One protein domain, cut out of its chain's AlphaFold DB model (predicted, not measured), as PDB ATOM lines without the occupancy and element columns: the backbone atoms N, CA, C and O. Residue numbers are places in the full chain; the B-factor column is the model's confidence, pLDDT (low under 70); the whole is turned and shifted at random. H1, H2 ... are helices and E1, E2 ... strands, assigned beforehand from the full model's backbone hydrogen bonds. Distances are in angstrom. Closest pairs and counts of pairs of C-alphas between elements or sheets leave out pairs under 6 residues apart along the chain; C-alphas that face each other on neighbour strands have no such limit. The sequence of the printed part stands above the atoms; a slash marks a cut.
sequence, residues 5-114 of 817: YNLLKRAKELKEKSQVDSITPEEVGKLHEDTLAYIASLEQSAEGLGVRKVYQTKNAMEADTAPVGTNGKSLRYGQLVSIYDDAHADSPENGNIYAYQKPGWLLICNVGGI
ATOM      1  N   TYR A   5      11.685  10.298   9.694       80.81
ATOM      2  CA  TYR A   5      12.875   9.495   9.970       80.81
ATOM      3  C   TYR A   5      13.044   8.330   8.984       80.81
ATOM      4  O   TYR A   5      14.167   8.067   8.557       80.81
ATOM      5  N   ASN A   6      11.950   7.680   8.571       84.81
ATOM      6  CA  ASN A   6      11.979   6.631   7.546       84.81
ATOM      7  C   ASN A   6      12.361   7.204   6.175       84.81
ATOM      8  O   ASN A   6      13.187   6.619   5.476       84.81
ATOM      9  N   LEU A   7      11.823   8.378   5.821       87.88
ATOM     10  CA  LEU A   7      12.161   9.076   4.575       87.88
ATOM     11  C   LEU A   7      13.638   9.493   4.545       87.88
ATOM     12  O   LEU A   7      14.332   9.248   3.560       87.88
ATOM     13  N   LEU A   8      14.154  10.046   5.650       83.12
ATOM     14  CA  LEU A   8      15.571  10.399   5.782       83.12
ATOM     15  C   LEU A   8      16.490   9.176   5.723       83.12
ATOM     16  O   LEU A   8      17.581   9.264   5.162       83.12
ATOM     17  N   LYS A   9      16.073   8.044   6.300       89.50
ATOM     18  CA  LYS A   9      16.820   6.786   6.222       89.50
ATOM     19  C   LYS A   9      16.906   6.293   4.773       89.50
ATOM     20  O   LYS A   9      18.012   6.088   4.289       89.50
ATOM     21  N   ARG A  10      15.777   6.226   4.062       90.75
ATOM     22  CA  ARG A  10      15.720   5.832   2.642       90.75
ATOM     23  C   ARG A  10      16.549   6.761   1.750       90.75
ATOM     24  O   ARG A  10      17.289   6.297   0.892       90.75
ATOM     25  N   ALA A  11      16.495   8.073   1.987       87.81
ATOM     26  CA  ALA A  11      17.308   9.044   1.252       87.81
ATOM     27  C   ALA A  11      18.820   8.852   1.484       87.81
ATOM     28  O   ALA A  11      19.612   8.998   0.554       87.81
ATOM     29  N   LYS A  12      19.233   8.507   2.712       88.06
ATOM     30  CA  LYS A  12      20.635   8.182   3.028       88.06
ATOM     31  C   LYS A  12      21.081   6.877   2.375       88.06
ATOM     32  O   LYS A  12      22.150   6.853   1.782       88.06
ATOM     33  N   GLU A  13      20.246   5.842   2.420       90.00
ATOM     34  CA  GLU A  13      20.524   4.554   1.774       90.00
ATOM     35  C   GLU A  13      20.700   4.719   0.258       90.00
ATOM     36  O   GLU A  13      21.646   4.178  -0.305       90.00
ATOM     37  N   LEU A  14      19.865   5.535  -0.401       89.06
ATOM     38  CA  LEU A  14      20.047   5.869  -1.820       89.06
ATOM     39  C   LEU A  14      21.328   6.675  -2.075       89.06
ATOM     40  O   LEU A  14      22.009   6.424  -3.063       89.06
ATOM     41  N   LYS A  15      21.688   7.606  -1.184       85.94
ATOM     42  CA  LYS A  15      22.932   8.390  -1.283       85.94
ATOM     43  C   LYS A  15      24.194   7.521  -1.172       85.94
ATOM     44  O   LYS A  15      25.221   7.873  -1.746       85.94
ATOM     45  N   GLU A  16      24.146   6.432  -0.411       88.00
ATOM     46  CA  GLU A  16      25.292   5.538  -0.190       88.00
ATOM     47  C   GLU A  16      25.543   4.576  -1.366       88.00
ATOM     48  O   GLU A  16      26.622   3.987  -1.463       88.00
ATOM     49  N   LYS A  17      24.594   4.456  -2.303       89.69
ATOM     50  CA  LYS A  17      24.765   3.675  -3.529       89.69
ATOM     51  C   LYS A  17      25.646   4.428  -4.536       89.69
ATOM     52  O   LYS A  17      25.271   5.475  -5.052       89.69
ATOM     53  N   SER A  18      26.826   3.880  -4.825       79.75
ATOM     54  CA  SER A  18      27.843   4.498  -5.698       79.75
ATOM     55  C   SER A  18      28.095   3.747  -7.011       79.75
ATOM     56  O   SER A  18      28.871   4.211  -7.845       79.75
ATOM     57  N   GLN A  19      27.458   2.589  -7.207       85.50
ATOM     58  CA  GLN A  19      27.588   1.799  -8.433       85.50
ATOM     59  C   GLN A  19      26.686   2.354  -9.543       85.50
ATOM     60  O   GLN A  19      25.564   2.795  -9.283       85.50
ATOM     61  N   VAL A  20      27.164   2.298 -10.787       70.38
ATOM     62  CA  VAL A  20      26.373   2.660 -11.974       70.38
ATOM     63  C   VAL A  20      25.108   1.789 -12.018       70.38
ATOM     64  O   VAL A  20      25.176   0.601 -11.715       70.38
ATOM     65  N   ASP A  21      23.960   2.400 -12.317       80.81
ATOM     66  CA  ASP A  21      22.626   1.771 -12.397       80.81
ATOM     67  C   ASP A  21      22.078   1.135 -11.103       80.81
ATOM     68  O   ASP A  21      21.095   0.397 -11.127       80.81
ATOM     69  N   SER A  22      22.659   1.445  -9.940       82.44
ATOM     70  CA  SER A  22      22.210   0.891  -8.649       82.44
ATOM     71  C   SER A  22      20.987   1.590  -8.022       82.44
ATOM     72  O   SER A  22      20.448   1.109  -7.019       82.44
ATOM     73  N   ILE A  23      20.538   2.711  -8.602       86.62
ATOM     74  CA  ILE A  23      19.356   3.483  -8.186       86.62
ATOM     75  C   ILE A  23      18.328   3.451  -9.315       86.62
ATOM     76  O   ILE A  23      18.597   3.922 -10.420       86.62
ATOM     77  N   THR A  24      17.136   2.932  -9.035       87.88
ATOM     78  CA  THR A  24      16.052   2.855 -10.023       87.88
ATOM     79  C   THR A  24      15.183   4.123 -10.028       87.88
ATOM     80  O   THR A  24      15.018   4.770  -8.986       87.88
ATOM     81  N   PRO A  25      14.553   4.481 -11.167       86.00
ATOM     82  CA  PRO A  25      13.564   5.561 -11.216       86.00
ATOM     83  C   PRO A  25      12.386   5.359 -10.253       86.00
ATOM     84  O   PRO A  25      11.862   6.333  -9.722       86.00
ATOM     85  N   GLU A  26      11.992   4.109  -9.993       84.75
ATOM     86  CA  GLU A  26      10.921   3.770  -9.052       84.75
ATOM     87  C   GLU A  26      11.305   4.102  -7.601       84.75
ATOM     88  O   GLU A  26      10.518   4.721  -6.888       84.75
ATOM     89  N   GLU A  27      12.530   3.777  -7.168       85.94
ATOM     90  CA  GLU A  27      13.020   4.114  -5.822       85.94
ATOM     91  C   GLU A  27      13.034   5.632  -5.578       85.94
ATOM     92  O   GLU A  27      12.661   6.094  -4.495       85.94
ATOM     93  N   VAL A  28      13.422   6.410  -6.592       85.94
ATOM     94  CA  VAL A  28      13.456   7.880  -6.531       85.94
ATOM     95  C   VAL A  28      12.050   8.477  -6.627       85.94
ATOM     96  O   VAL A  28      11.721   9.399  -5.879       85.94
ATOM     97  N   GLY A  29      11.204   7.961  -7.521       86.56
ATOM     98  CA  GLY A  29       9.823   8.412  -7.696       86.56
ATOM     99  C   GLY A  29       8.979   8.176  -6.445       86.56
ATOM    100  O   GLY A  29       8.320   9.095  -5.965       86.56
ATOM    101  N   LYS A  30       9.089   6.986  -5.847       85.12
ATOM    102  CA  LYS A  30       8.368   6.625  -4.621       85.12
ATOM    103  C   LYS A  30       8.836   7.429  -3.410       85.12
ATOM    104  O   LYS A  30       8.027   7.804  -2.570       85.12
ATOM    105  N   LEU A  31      10.132   7.755  -3.324       90.50
ATOM    106  CA  LEU A  31      10.632   8.664  -2.287       90.50
ATOM    107  C   LEU A  31      10.026  10.074  -2.419       90.50
ATOM    108  O   LEU A  31       9.679  10.673  -1.402       90.50
ATOM    109  N   HIS A  32       9.870  10.599  -3.641       87.69
ATOM    110  CA  HIS A  32       9.199  11.886  -3.863       87.69
ATOM    111  C   HIS A  32       7.706  11.833  -3.525       87.69
ATOM    112  O   HIS A  32       7.219  12.727  -2.837       87.69
ATOM    113  N   GLU A  33       6.997  10.790  -3.959       85.56
ATOM    114  CA  GLU A  33       5.575  10.587  -3.657       85.56
ATOM    115  C   GLU A  33       5.324  10.544  -2.141       85.56
ATOM    116  O   GLU A  33       4.506  11.306  -1.623       85.56
ATOM    117  N   ASP A  34       6.098   9.737  -1.410       86.44
ATOM    118  CA  ASP A  34       5.971   9.622   0.046       86.44
ATOM    119  C   ASP A  34       6.346  10.933   0.770       86.44
ATOM    120  O   ASP A  34       5.759  11.276   1.802       86.44
ATOM    121  N   THR A  35       7.295  11.702   0.219       85.50
ATOM    122  CA  THR A  35       7.676  13.026   0.741       85.50
ATOM    123  C   THR A  35       6.555  14.048   0.540       85.50
ATOM    124  O   THR A  35       6.223  14.779   1.476       85.50
ATOM    125  N   LEU A  36       5.930  14.086  -0.642       81.50
ATOM    126  CA  LEU A  36       4.796  14.968  -0.934       81.50
ATOM    127  C   LEU A  36       3.566  14.603  -0.094       81.50
ATOM    128  O   LEU A  36       2.914  15.494   0.443       81.50
ATOM    129  N   ALA A  37       3.294  13.310   0.104       78.44
ATOM    130  CA  ALA A  37       2.225  12.850   0.987       78.44
ATOM    131  C   ALA A  37       2.457  13.287   2.448       78.44
ATOM    132  O   ALA A  37       1.522  13.723   3.124       78.44
ATOM    133  N   TYR A  38       3.704  13.225   2.932       81.00
ATOM    134  CA  TYR A  38       4.066  13.726   4.260       81.00
ATOM    135  C   TYR A  38       3.870  15.247   4.381       81.00
ATOM    136  O   TYR A  38       3.324  15.713   5.382       81.00
ATOM    137  N   ILE A  39       4.262  16.021   3.362       77.94
ATOM    138  CA  ILE A  39       4.055  17.478   3.319       77.94
ATOM    139  C   ILE A  39       2.559  17.819   3.306       77.94
ATOM    140  O   ILE A  39       2.124  18.631   4.117       77.94
ATOM    141  N   ALA A  40       1.753  17.141   2.485       70.25
ATOM    142  CA  ALA A  40       0.307  17.356   2.424       70.25
ATOM    143  C   ALA A  40      -0.384  17.095   3.777       70.25
ATOM    144  O   ALA A  40      -1.244  17.865   4.201       70.25
ATOM    145  N   SER A  41       0.027  16.056   4.515       69.31
ATOM    146  CA  SER A  41      -0.474  15.821   5.880       69.31
ATOM    147  C   SER A  41      -0.003  16.877   6.878       69.31
ATOM    148  O   SER A  41      -0.756  17.215   7.796       69.31
ATOM    149  N   LEU A  42       1.211  17.414   6.723       67.75
ATOM    150  CA  LEU A  42       1.681  18.526   7.544       67.75
ATOM    151  C   LEU A  42       0.880  19.803   7.286       67.75
ATOM    152  O   LEU A  42       0.522  20.451   8.265       67.75
ATOM    153  N   GLU A  43       0.567  20.135   6.032       63.31
ATOM    154  CA  GLU A  43      -0.271  21.291   5.683       63.31
ATOM    155  C   GLU A  43      -1.697  21.125   6.226       63.31
ATOM    156  O   GLU A  43      -2.159  21.967   6.997       63.31
ATOM    157  N   GLN A  44      -2.334  19.971   5.987       60.38
ATOM    158  CA  GLN A  44      -3.654  19.649   6.552       60.38
ATOM    159  C   GLN A  44      -3.676  19.714   8.089       60.38
ATOM    160  O   GLN A  44      -4.649  20.151   8.702       60.38
ATOM    161  N   SER A  45      -2.591  19.288   8.741       59.06
ATOM    162  CA  SER A  45      -2.489  19.302  10.203       59.06
ATOM    163  C   SER A  45      -2.112  20.668  10.775       59.06
ATOM    164  O   SER A  45      -2.369  20.895  11.959       59.06
ATOM    165  N   ALA A  46      -1.479  21.548   9.993       57.28
ATOM    166  CA  ALA A  46      -1.030  22.870  10.425       57.28
ATOM    167  C   ALA A  46      -2.154  23.915  10.380       57.28
ATOM    168  O   ALA A  46      -2.174  24.785  11.249       57.28
ATOM    169  N   GLU A  47      -3.095  23.790   9.440       52.91
ATOM    170  CA  GLU A  47      -4.208  24.737   9.261       52.91
ATOM    171  C   GLU A  47      -5.490  24.362  10.031       52.91
ATOM    172  O   GLU A  47      -6.382  25.189  10.206       52.91
ATOM    173  N   GLY A  48      -5.590  23.135  10.555       56.09
ATOM    174  CA  GLY A  48      -6.765  22.696  11.312       56.09
ATOM    175  C   GLY A  48      -6.873  23.326  12.710       56.09
ATOM    176  O   GLY A  48      -6.109  22.973  13.619       56.09
ATOM    177  N   LEU A  49      -7.873  24.189  12.916       61.19
ATOM    178  CA  LEU A  49      -8.401  24.547  14.240       61.19
ATOM    179  C   LEU A  49      -9.009  23.290  14.883       61.19
ATOM    180  O   LEU A  49     -10.101  22.862  14.529       61.19
ATOM    181  N   GLY A  50      -8.285  22.664  15.809       72.25
ATOM    182  CA  GLY A  50      -8.734  21.439  16.470       72.25
ATOM    183  C   GLY A  50      -8.081  21.234  17.831       72.25
ATOM    184  O   GLY A  50      -6.960  21.695  18.064       72.25
ATOM    185  N   VAL A  51      -8.786  20.534  18.723       84.38
ATOM    186  CA  VAL A  51      -8.303  20.166  20.062       84.38
ATOM    187  C   VAL A  51      -7.165  19.152  19.924       84.38
ATOM    188  O   VAL A  51      -7.342  18.064  19.384       84.38
ATOM    189  N   ARG A  52      -5.966  19.518  20.388       85.94
ATOM    190  CA  ARG A  52      -4.726  18.739  20.217       85.94
ATOM    191  C   ARG A  52      -4.389  17.846  21.401       85.94
ATOM    192  O   ARG A  52      -3.531  16.974  21.266       85.94
ATOM    193  N   LYS A  53      -5.036  18.067  22.543       89.12
ATOM    194  CA  LYS A  53      -4.879  17.281  23.766       89.12
ATOM    195  C   LYS A  53      -6.095  17.468  24.667       89.12
ATOM    196  O   LYS A  53      -6.698  18.540  24.669       89.12
ATOM    197  N   VAL A  54      -6.416  16.429  25.429       90.75
ATOM    198  CA  VAL A  54      -7.453  16.443  26.462       90.75
ATOM    199  C   VAL A  54      -6.783  16.199  27.813       90.75
ATOM    200  O   VAL A  54      -5.970  15.283  27.938       90.75
ATOM    201  N   TYR A  55      -7.095  17.034  28.798       91.88
ATOM    202  CA  TYR A  55      -6.665  16.890  30.188       91.88
ATOM    203  C   TYR A  55      -7.863  16.517  31.057       91.88
ATOM    204  O   TYR A  55      -8.962  17.002  30.817       91.88
ATOM    205  N   GLN A  56      -7.658  15.717  32.102       89.81
ATOM    206  CA  GLN A  56      -8.739  15.394  33.046       89.81
ATOM    207  C   GLN A  56      -9.084  16.571  33.969       89.81
ATOM    208  O   GLN A  56     -10.226  16.731  34.378       89.81
ATOM    209  N   THR A  57      -8.109  17.423  34.301       90.06
ATOM    210  CA  THR A  57      -8.322  18.577  35.187       90.06
ATOM    211  C   THR A  57      -7.543  19.799  34.719       90.06
ATOM    212  O   THR A  57      -6.493  19.684  34.080       90.06
ATOM    213  N   LYS A  58      -8.021  20.985  35.109       91.06
ATOM    214  CA  LYS A  58      -7.332  22.259  34.870       91.06
ATOM    215  C   LYS A  58      -5.936  22.277  35.487       91.06
ATOM    216  O   LYS A  58      -4.983  22.666  34.826       91.06
ATOM    217  N   ASN A  59      -5.801  21.769  36.709       91.12
ATOM    218  CA  ASN A  59      -4.516  21.714  37.403       91.12
ATOM    219  C   ASN A  59      -3.495  20.846  36.651       91.12
ATOM    220  O   ASN A  59      -2.325  21.210  36.575       91.12
ATOM    221  N   ALA A  60      -3.924  19.726  36.054       90.94
ATOM    222  CA  ALA A  60      -3.043  18.889  35.238       90.94
ATOM    223  C   ALA A  60      -2.584  19.599  33.952       90.94
ATOM    224  O   ALA A  60      -1.444  19.418  33.530       90.94
ATOM    225  N   MET A  61      -3.448  20.424  33.350       94.62
ATOM    226  CA  MET A  61      -3.088  21.275  32.211       94.62
ATOM    227  C   MET A  61      -2.110  22.385  32.623       94.62
ATOM    228  O   MET A  61      -1.097  22.591  31.962       94.62
ATOM    229  N   GLU A  62      -2.382  23.094  33.718       91.75
ATOM    230  CA  GLU A  62      -1.536  24.195  34.198       91.75
ATOM    231  C   GLU A  62      -0.155  23.717  34.671       91.75
ATOM    232  O   GLU A  62       0.833  24.426  34.479       91.75
ATOM    233  N   ALA A  63      -0.064  22.497  35.213       91.12
ATOM    234  CA  ALA A  63       1.200  21.859  35.577       91.12
ATOM    235  C   ALA A  63       2.024  21.385  34.360       91.12
ATOM    236  O   ALA A  63       3.243  21.215  34.467       91.12
ATOM    237  N   ASP A  64       1.391  21.180  33.199       89.12
ATOM    238  CA  ASP A  64       2.055  20.766  31.964       89.12
ATOM    239  C   ASP A  64       2.712  21.971  31.271       89.12
ATOM    240  O   ASP A  64       2.138  22.649  30.418       89.12
ATOM    241  N   THR A  65       3.953  22.254  31.664       84.00
ATOM    242  CA  THR A  65       4.739  23.379  31.132       84.00
ATOM    243  C   THR A  65       5.323  23.119  29.736       84.00
ATOM    244  O   THR A  65       5.762  24.065  29.075       84.00
ATOM    245  N   ALA A  66       5.287  21.870  29.251       87.81
ATOM    246  CA  ALA A  66       5.804  21.450  27.947       87.81
ATOM    247  C   ALA A  66       4.805  20.530  27.207       87.81
ATOM    248  O   ALA A  66       5.130  19.381  26.887       87.81
ATOM    249  N   PRO A  67       3.595  21.027  26.897       88.62
ATOM    250  CA  PRO A  67       2.504  20.199  26.405       88.62
ATOM    251  C   PRO A  67       2.806  19.607  25.025       88.62
ATOM    252  O   PRO A  67       3.184  20.314  24.091       88.62
ATOM    253  N   VAL A  68       2.608  18.296  24.883       86.75
ATOM    254  CA  VAL A  68       2.775  17.531  23.635       86.75
ATOM    255  C   VAL A  68       1.416  17.031  23.161       86.75
ATOM    256  O   VAL A  68       0.697  16.403  23.934       86.75
ATOM    257  N   GLY A  69       1.059  17.315  21.909       80.88
ATOM    258  CA  GLY A  69      -0.225  16.932  21.324       80.88
ATOM    259  C   GLY A  69      -0.304  15.435  21.030       80.88
ATOM    260  O   GLY A  69       0.701  14.725  21.060       80.88
ATOM    261  N   THR A  70      -1.489  14.948  20.668       74.38
ATOM    262  CA  THR A  70      -1.724  13.529  20.319       74.38
ATOM    263  C   THR A  70      -0.876  13.022  19.147       74.38
ATOM    264  O   THR A  70      -0.692  11.820  18.992       74.38
ATOM    265  N   ASN A  71      -0.306  13.924  18.345       69.44
ATOM    266  CA  ASN A  71       0.636  13.616  17.265       69.44
ATOM    267  C   ASN A  71       2.112  13.521  17.716       69.44
ATOM    268  O   ASN A  71       3.003  13.459  16.868       69.44
ATOM    269  N   GLY A  72       2.390  13.574  19.024       73.50
ATOM    270  CA  GLY A  72       3.737  13.461  19.589       73.50
ATOM    271  C   GLY A  72       4.619  14.705  19.425       73.50
ATOM    272  O   GLY A  72       5.800  14.655  19.764       73.50
ATOM    273  N   LYS A  73       4.083  15.826  18.919       76.31
ATOM    274  CA  LYS A  73       4.810  17.101  18.783       76.31
ATOM    275  C   LYS A  73       4.401  18.091  19.871       76.31
ATOM    276  O   LYS A  73       3.242  18.124  20.279       76.31
ATOM    277  N   SER A  74       5.337  18.933  20.308       83.25
ATOM    278  CA  SER A  74       5.041  20.033  21.232       83.25
ATOM    279  C   SER A  74       3.967  20.962  20.662       83.25
ATOM    280  O   SER A  74       3.994  21.293  19.472       83.25
ATOM    281  N   LEU A  75       3.047  21.401  21.520       85.25
ATOM    282  CA  LEU A  75       2.022  22.372  21.168       85.25
ATOM    283  C   LEU A  75       2.652  23.713  20.788       85.25
ATOM    284  O   LEU A  75       3.630  24.181  21.380       85.25
ATOM    285  N   ARG A  76       2.060  24.344  19.778       83.62
ATOM    286  CA  ARG A  76       2.399  25.687  19.311       83.62
ATOM    287  C   ARG A  76       1.449  26.712  19.924       83.62
ATOM    288  O   ARG A  76       0.343  26.375  20.342       83.62
ATOM    289  N   TYR A  77       1.896  27.965  19.946       82.69
ATOM    290  CA  TYR A  77       1.068  29.106  20.330       82.69
ATOM    291  C   TYR A  77      -0.273  29.086  19.576       82.69
ATOM    292  O   TYR A  77      -0.290  28.853  18.367       82.69
ATOM    293  N   GLY A  78      -1.379  29.286  20.294       80.38
ATOM    294  CA  GLY A  78      -2.738  29.316  19.745       80.38
ATOM    295  C   GLY A  78      -3.402  27.951  19.529       80.38
ATOM    296  O   GLY A  78      -4.589  27.906  19.219       80.38
ATOM    297  N   GLN A  79      -2.695  26.829  19.710       87.69
ATOM    298  CA  GLN A  79      -3.316  25.504  19.596       87.69
ATOM    299  C   GLN A  79      -4.206  25.188  20.801       87.69
ATOM    300  O   GLN A  79      -3.888  25.552  21.936       87.69
ATOM    301  N   LEU A  80      -5.319  24.500  20.529       90.69
ATOM    302  CA  LEU A  80      -6.386  24.269  21.498       90.69
ATOM    303  C   LEU A  80      -6.198  22.961  22.271       90.69
ATOM    304  O   LEU A  80      -5.768  21.950  21.712       90.69
ATOM    305  N   VAL A  81      -6.594  22.963  23.538       91.38
ATOM    306  CA  VAL A  81      -6.726  21.790  24.412       91.38
ATOM    307  C   VAL A  81      -8.082  21.827  25.108       91.38
ATOM    308  O   VAL A  81      -8.681  22.894  25.226       91.38
ATOM    309  N   SER A  82      -8.573  20.678  25.559       92.44
ATOM    310  CA  SER A  82      -9.839  20.576  26.290       92.44
ATOM    311  C   SER A  82      -9.623  19.974  27.673       92.44
ATOM    312  O   SER A  82      -8.735  19.139  27.848       92.44
ATOM    313  N   ILE A  83     -10.431  20.386  28.645       91.56
ATOM    314  CA  ILE A  83     -10.601  19.660  29.901       91.56
ATOM    315  C   ILE A  83     -11.807  18.742  29.741       91.56
ATOM    316  O   ILE A  83     -12.917  19.228  29.529       91.56
ATOM    317  N   TYR A  84     -11.593  17.434  29.841       87.69
ATOM    318  CA  TYR A  84     -12.671  16.457  29.850       87.69
ATOM    319  C   TYR A  84     -12.314  15.241  30.702       87.69
ATOM    320  O   TYR A  84     -11.263  14.621  30.515       87.69
ATOM    321  N   ASP A  85     -13.212  14.903  31.623       86.06
ATOM    322  CA  ASP A  85     -13.147  13.700  32.449       86.06
ATOM    323  C   ASP A  85     -14.534  13.057  32.530       86.06
ATOM    324  O   ASP A  85     -15.471  13.643  33.068       86.06
ATOM    325  N   ASP A  86     -14.666  11.852  31.983       79.25
ATOM    326  CA  ASP A  86     -15.927  11.105  31.956       79.25
ATOM    327  C   ASP A  86     -16.345  10.639  33.365       79.25
ATOM    328  O   ASP A  86     -17.529  10.561  33.681       79.25
ATOM    329  N   ALA A  87     -15.377  10.411  34.262       78.31
ATOM    330  CA  ALA A  87     -15.655  10.005  35.641       78.31
ATOM    331  C   ALA A  87     -16.189  11.155  36.516       78.31
ATOM    332  O   ALA A  87     -16.818  10.900  37.541       78.31
ATOM    333  N   HIS A  88     -15.953  12.405  36.105       77.75
ATOM    334  CA  HIS A  88     -16.356  13.628  36.809       77.75
ATOM    335  C   HIS A  88     -17.015  14.609  35.825       77.75
ATOM    336  O   HIS A  88     -16.608  15.770  35.680       77.75
ATOM    337  N   ALA A  89     -18.021  14.109  35.098       68.25
ATOM    338  CA  ALA A  89     -18.789  14.841  34.086       68.25
ATOM    339  C   ALA A  89     -19.413  16.159  34.604       68.25
ATOM    340  O   ALA A  89     -19.659  17.076  33.826       68.25
ATOM    341  N   ASP A  90     -19.631  16.258  35.915       68.62
ATOM    342  CA  ASP A  90     -20.242  17.368  36.654       68.62
ATOM    343  C   ASP A  90     -19.253  18.466  37.092       68.62
ATOM    344  O   ASP A  90     -19.665  19.502  37.619       68.62
ATOM    345  N   SER A  91     -17.948  18.273  36.880       75.38
ATOM    346  CA  SER A  91     -16.939  19.282  37.216       75.38
ATOM    347  C   SER A  91     -17.191  20.593  36.447       75.38
ATOM    348  O   SER A  91     -17.353  20.560  35.226       75.38
ATOM    349  N   PRO A  92     -17.149  21.770  37.107       72.38
ATOM    350  CA  PRO A  92     -17.411  23.063  36.460       72.38
ATOM    351  C   PRO A  92     -16.381  23.420  35.378       72.38
ATOM    352  O   PRO A  92     -16.616  24.299  34.553       72.38
ATOM    353  N   GLU A  93     -15.232  22.743  35.383       79.94
ATOM    354  CA  GLU A  93     -14.170  22.912  34.394       79.94
ATOM    355  C   GLU A  93     -14.302  21.928  33.217       79.94
ATOM    356  O   GLU A  93     -13.591  22.063  32.220       79.94
ATOM    357  N   ASN A  94     -15.195  20.937  33.312       83.00
ATOM    358  CA  ASN A  94     -15.412  19.933  32.276       83.00
ATOM    359  C   ASN A  94     -16.047  20.578  31.033       83.00
ATOM    360  O   ASN A  94     -16.990  21.367  31.122       83.00
ATOM    361  N   GLY A  95     -15.485  20.300  29.859       82.31
ATOM    362  CA  GLY A  95     -15.856  20.945  28.603       82.31
ATOM    363  C   GLY A  95     -15.184  22.298  28.347       82.31
ATOM    364  O   GLY A  95     -15.445  22.891  27.300       82.31
ATOM    365  N   ASN A  96     -14.307  22.802  29.226       91.50
ATOM    366  CA  ASN A  96     -13.527  24.011  28.930       91.50
ATOM    367  C   ASN A  96     -12.519  23.766  27.798       91.50
ATOM    368  O   ASN A  96     -11.856  22.727  27.747       91.50
ATOM    369  N   ILE A  97     -12.369  24.755  26.916       92.00
ATOM    370  CA  ILE A  97     -11.394  24.789  25.823       92.00
ATOM    371  C   ILE A  97     -10.395  25.918  26.078       92.00
ATOM    372  O   ILE A  97     -10.785  27.078  26.219       92.00
ATOM    373  N   TYR A  98      -9.103  25.591  26.082       92.44
ATOM    374  CA  TYR A  98      -8.010  26.543  26.289       92.44
ATOM    375  C   TYR A  98      -7.097  26.636  25.069       92.44
ATOM    376  O   TYR A  98      -6.810  25.630  24.428       92.44
ATOM    377  N   ALA A  99      -6.574  27.829  24.792       91.06
ATOM    378  CA  ALA A  99      -5.502  28.064  23.831       91.06
ATOM    379  C   ALA A  99      -4.148  28.214  24.544       91.06
ATOM    380  O   ALA A  99      -4.025  28.984  25.500       91.06
ATOM    381  N   TYR A 100      -3.117  27.516  24.061       90.94
ATOM    382  CA  TYR A 100      -1.764  27.590  24.623       90.94
ATOM    383  C   TYR A 100      -1.065  28.917  24.282       90.94
ATOM    384  O   TYR A 100      -0.984  29.292  23.113       90.94
ATOM    385  N   GLN A 101      -0.519  29.609  25.290       87.94
ATOM    386  CA  GLN A 101       0.102  30.940  25.159       87.94
ATOM    387  C   GLN A 101       1.642  30.929  25.210       87.94
ATOM    388  O   GLN A 101       2.261  31.940  24.899       87.94
ATOM    389  N   LYS A 102       2.275  29.790  25.534       77.56
ATOM    390  CA  LYS A 102       3.742  29.595  25.562       77.56
ATOM    391  C   LYS A 102       4.530  30.727  26.275       77.56
ATOM    392  O   LYS A 102       5.229  31.489  25.604       77.56
ATOM    393  N   PRO A 103       4.537  30.785  27.622       81.81
ATOM    394  CA  PRO A 103       3.858  29.903  28.577       81.81
ATOM    395  C   PRO A 103       2.432  30.374  28.906       81.81
ATOM    396  O   PRO A 103       2.055  31.506  28.622       81.81
ATOM    397  N   GLY A 104       1.648  29.509  29.548       87.00
ATOM    398  CA  GLY A 104       0.305  29.841  30.028       87.00
ATOM    399  C   GLY A 104      -0.820  29.419  29.087       87.00
ATOM    400  O   GLY A 104      -0.592  28.850  28.016       87.00
ATOM    401  N   TRP A 105      -2.048  29.691  29.520       93.00
ATOM    402  CA  TRP A 105      -3.276  29.174  28.923       93.00
ATOM    403  C   TRP A 105      -4.346  30.266  28.906       93.00
ATOM    404  O   TRP A 105      -4.510  30.987  29.887       93.00
ATOM    405  N   LEU A 106      -5.079  30.386  27.799       91.38
ATOM    406  CA  LEU A 106      -6.205  31.311  27.649       91.38
ATOM    407  C   LEU A 106      -7.499  30.512  27.504       91.38
ATOM    408  O   LEU A 106      -7.604  29.718  26.576       91.38
ATOM    409  N   LEU A 107      -8.476  30.721  28.390       91.69
ATOM    410  CA  LEU A 107      -9.807  30.119  28.253       91.69
ATOM    411  C   LEU A 107     -10.531  30.745  27.053       91.69
ATOM    412  O   LEU A 107     -10.662  31.964  26.989       91.69
ATOM    413  N   ILE A 108     -10.995  29.913  26.119       88.25
ATOM    414  CA  ILE A 108     -11.699  30.347  24.905       88.25
ATOM    415  C   ILE A 108     -13.213  30.205  25.073       88.25
ATOM    416  O   ILE A 108     -13.953  31.146  24.796       88.25
ATOM    417  N   CYS A 109     -13.681  29.041  25.529       82.38
ATOM    418  CA  CYS A 109     -15.099  28.763  25.767       82.38
ATOM    419  C   CYS A 109     -15.290  27.488  26.612       82.38
ATOM    420  O   CYS A 109     -14.330  26.757  26.855       82.38
ATOM    421  N   ASN A 110     -16.532  27.212  27.023       84.75
ATOM    422  CA  ASN A 110     -16.962  25.924  27.573       84.75
ATOM    423  C   ASN A 110     -18.015  25.309  26.636       84.75
ATOM    424  O   ASN A 110     -19.015  25.957  26.333       84.75
ATOM    425  N   VAL A 111     -17.797  24.077  26.171       74.75
ATOM    426  CA  VAL A 111     -18.723  23.344  25.283       74.75
ATOM    427  C   VAL A 111     -19.662  22.377  26.026       74.75
ATOM    428  O   VAL A 111     -20.554  21.808  25.406       74.75
ATOM    429  N   GLY A 112     -19.510  22.217  27.346       63.47
ATOM    430  CA  GLY A 112     -20.334  21.367  28.220       63.47
ATOM    431  C   GLY A 112     -21.488  22.080  28.949       63.47
ATOM    432  O   GLY A 112     -22.259  21.426  29.651       63.47
ATOM    433  N   GLY A 113     -21.660  23.397  28.773       56.06
ATOM    434  CA  GLY A 113     -22.585  24.263  29.534       56.06
ATOM    435  C   GLY A 113     -24.096  23.962  29.458       56.06
ATOM    436  O   GLY A 113     -24.902  24.744  29.954       56.06
ATOM    437  N   ILE A 114     -24.526  22.837  28.879       54.12
ATOM    438  CA  ILE A 114     -25.928  22.386  28.952       54.12
ATOM    439  C   ILE A 114     -26.345  22.097  30.405       54.12
ATOM    440  O   ILE A 114     -27.482  22.374  30.783       54.12
TER     441      ILE A 114
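Overview. This is residues 5 to 114 of the 817 residues of the protein "Metallophos domain-containing protein" of Prevotella sp. HMSC069G02 (UniProt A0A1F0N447). A long helical hairpin, H1 and H2, forms an arm, and at its far end sits a small head: the strongly twisted four-stranded sheet E1 E2 E3 E4 with the short helix H3 over one face. H2 runs from the hairpin toward the head, and its residues 39 to 44 stand free between the two parts. The printed part has 110 residues, with three named helices and four named strands in the order H1 H2 E1 H3 E2 E3 E4; the sheet is mixed, in the order E1 E2 E3 E4, and the class is mixed, helices and strands. The whole is extended, with a radius of gyration of the C-alphas of 21.0 A and spans of 68 by 26 by 25 A.

Along the chain. H1 is residues 5 to 16, 16.5 A long from C-alpha 5 at (12.875, 9.495, 9.970). H2, residues 25 to 47, is 33.2 A long and ends with C-alpha 47 at (-4.208, 24.737, 9.261). E1 is residues 51 to 55, 10.8 A, and H3 is residues 58 to 63, 8.6 A. E2 is residues 80 to 83, 10.5 A, E3 is residues 96 to 100, 13.0 A, and E4 is residues 105 to 110, 14.1 A, with C-alpha 110 at (-16.962, 25.924, 27.573).

Arrangement. H1 and H2 form a helical hairpin and touch, closest at the C-alphas of Leu 7 and Leu 31, 7.0 A apart. They run opposite ways at a shallow tilt of 28 degrees, and H1 touches H2 with residues 7 to 11 alone. Neither is on the sheet. E1 and E2 are parallel at 27 degrees, with N 52 and O 80 2.8 A apart, within hydrogen-bond range. E1, H3 and E2 form a strand-helix-strand unit, two parallel neighbour strands with a helix between, its crossover right-handed. H3 is on the sheet at a height of 9.0 A, over E2, and runs along the strands at 20 degrees to E2 on the local plane. Its closest C-alphas to E2 are Lys 58 and Ile 83, 6.5 A apart. E2, E3 and E4 form a meander, each strand the antiparallel neighbour of the one before; N 81 and O 98, and N 97 and O 109, are each 2.8 A apart, within hydrogen-bond range. In H1, H2 and H3 every O i to N i+4 pair is within hydrogen-bond range.

Size, cuts and confidence. The C-alphas of Val 20 and Ile 114, the two farthest apart, are 69.3 A from each other. The printed part has no cut. The links H3 to E2 and E2 to E3 are long, with 16 and 12 residues. The mean pLDDT of the printed part is 82.1, and it is under 70 at residues 41 to 49, 71, 89 to 90 and 112 to 114.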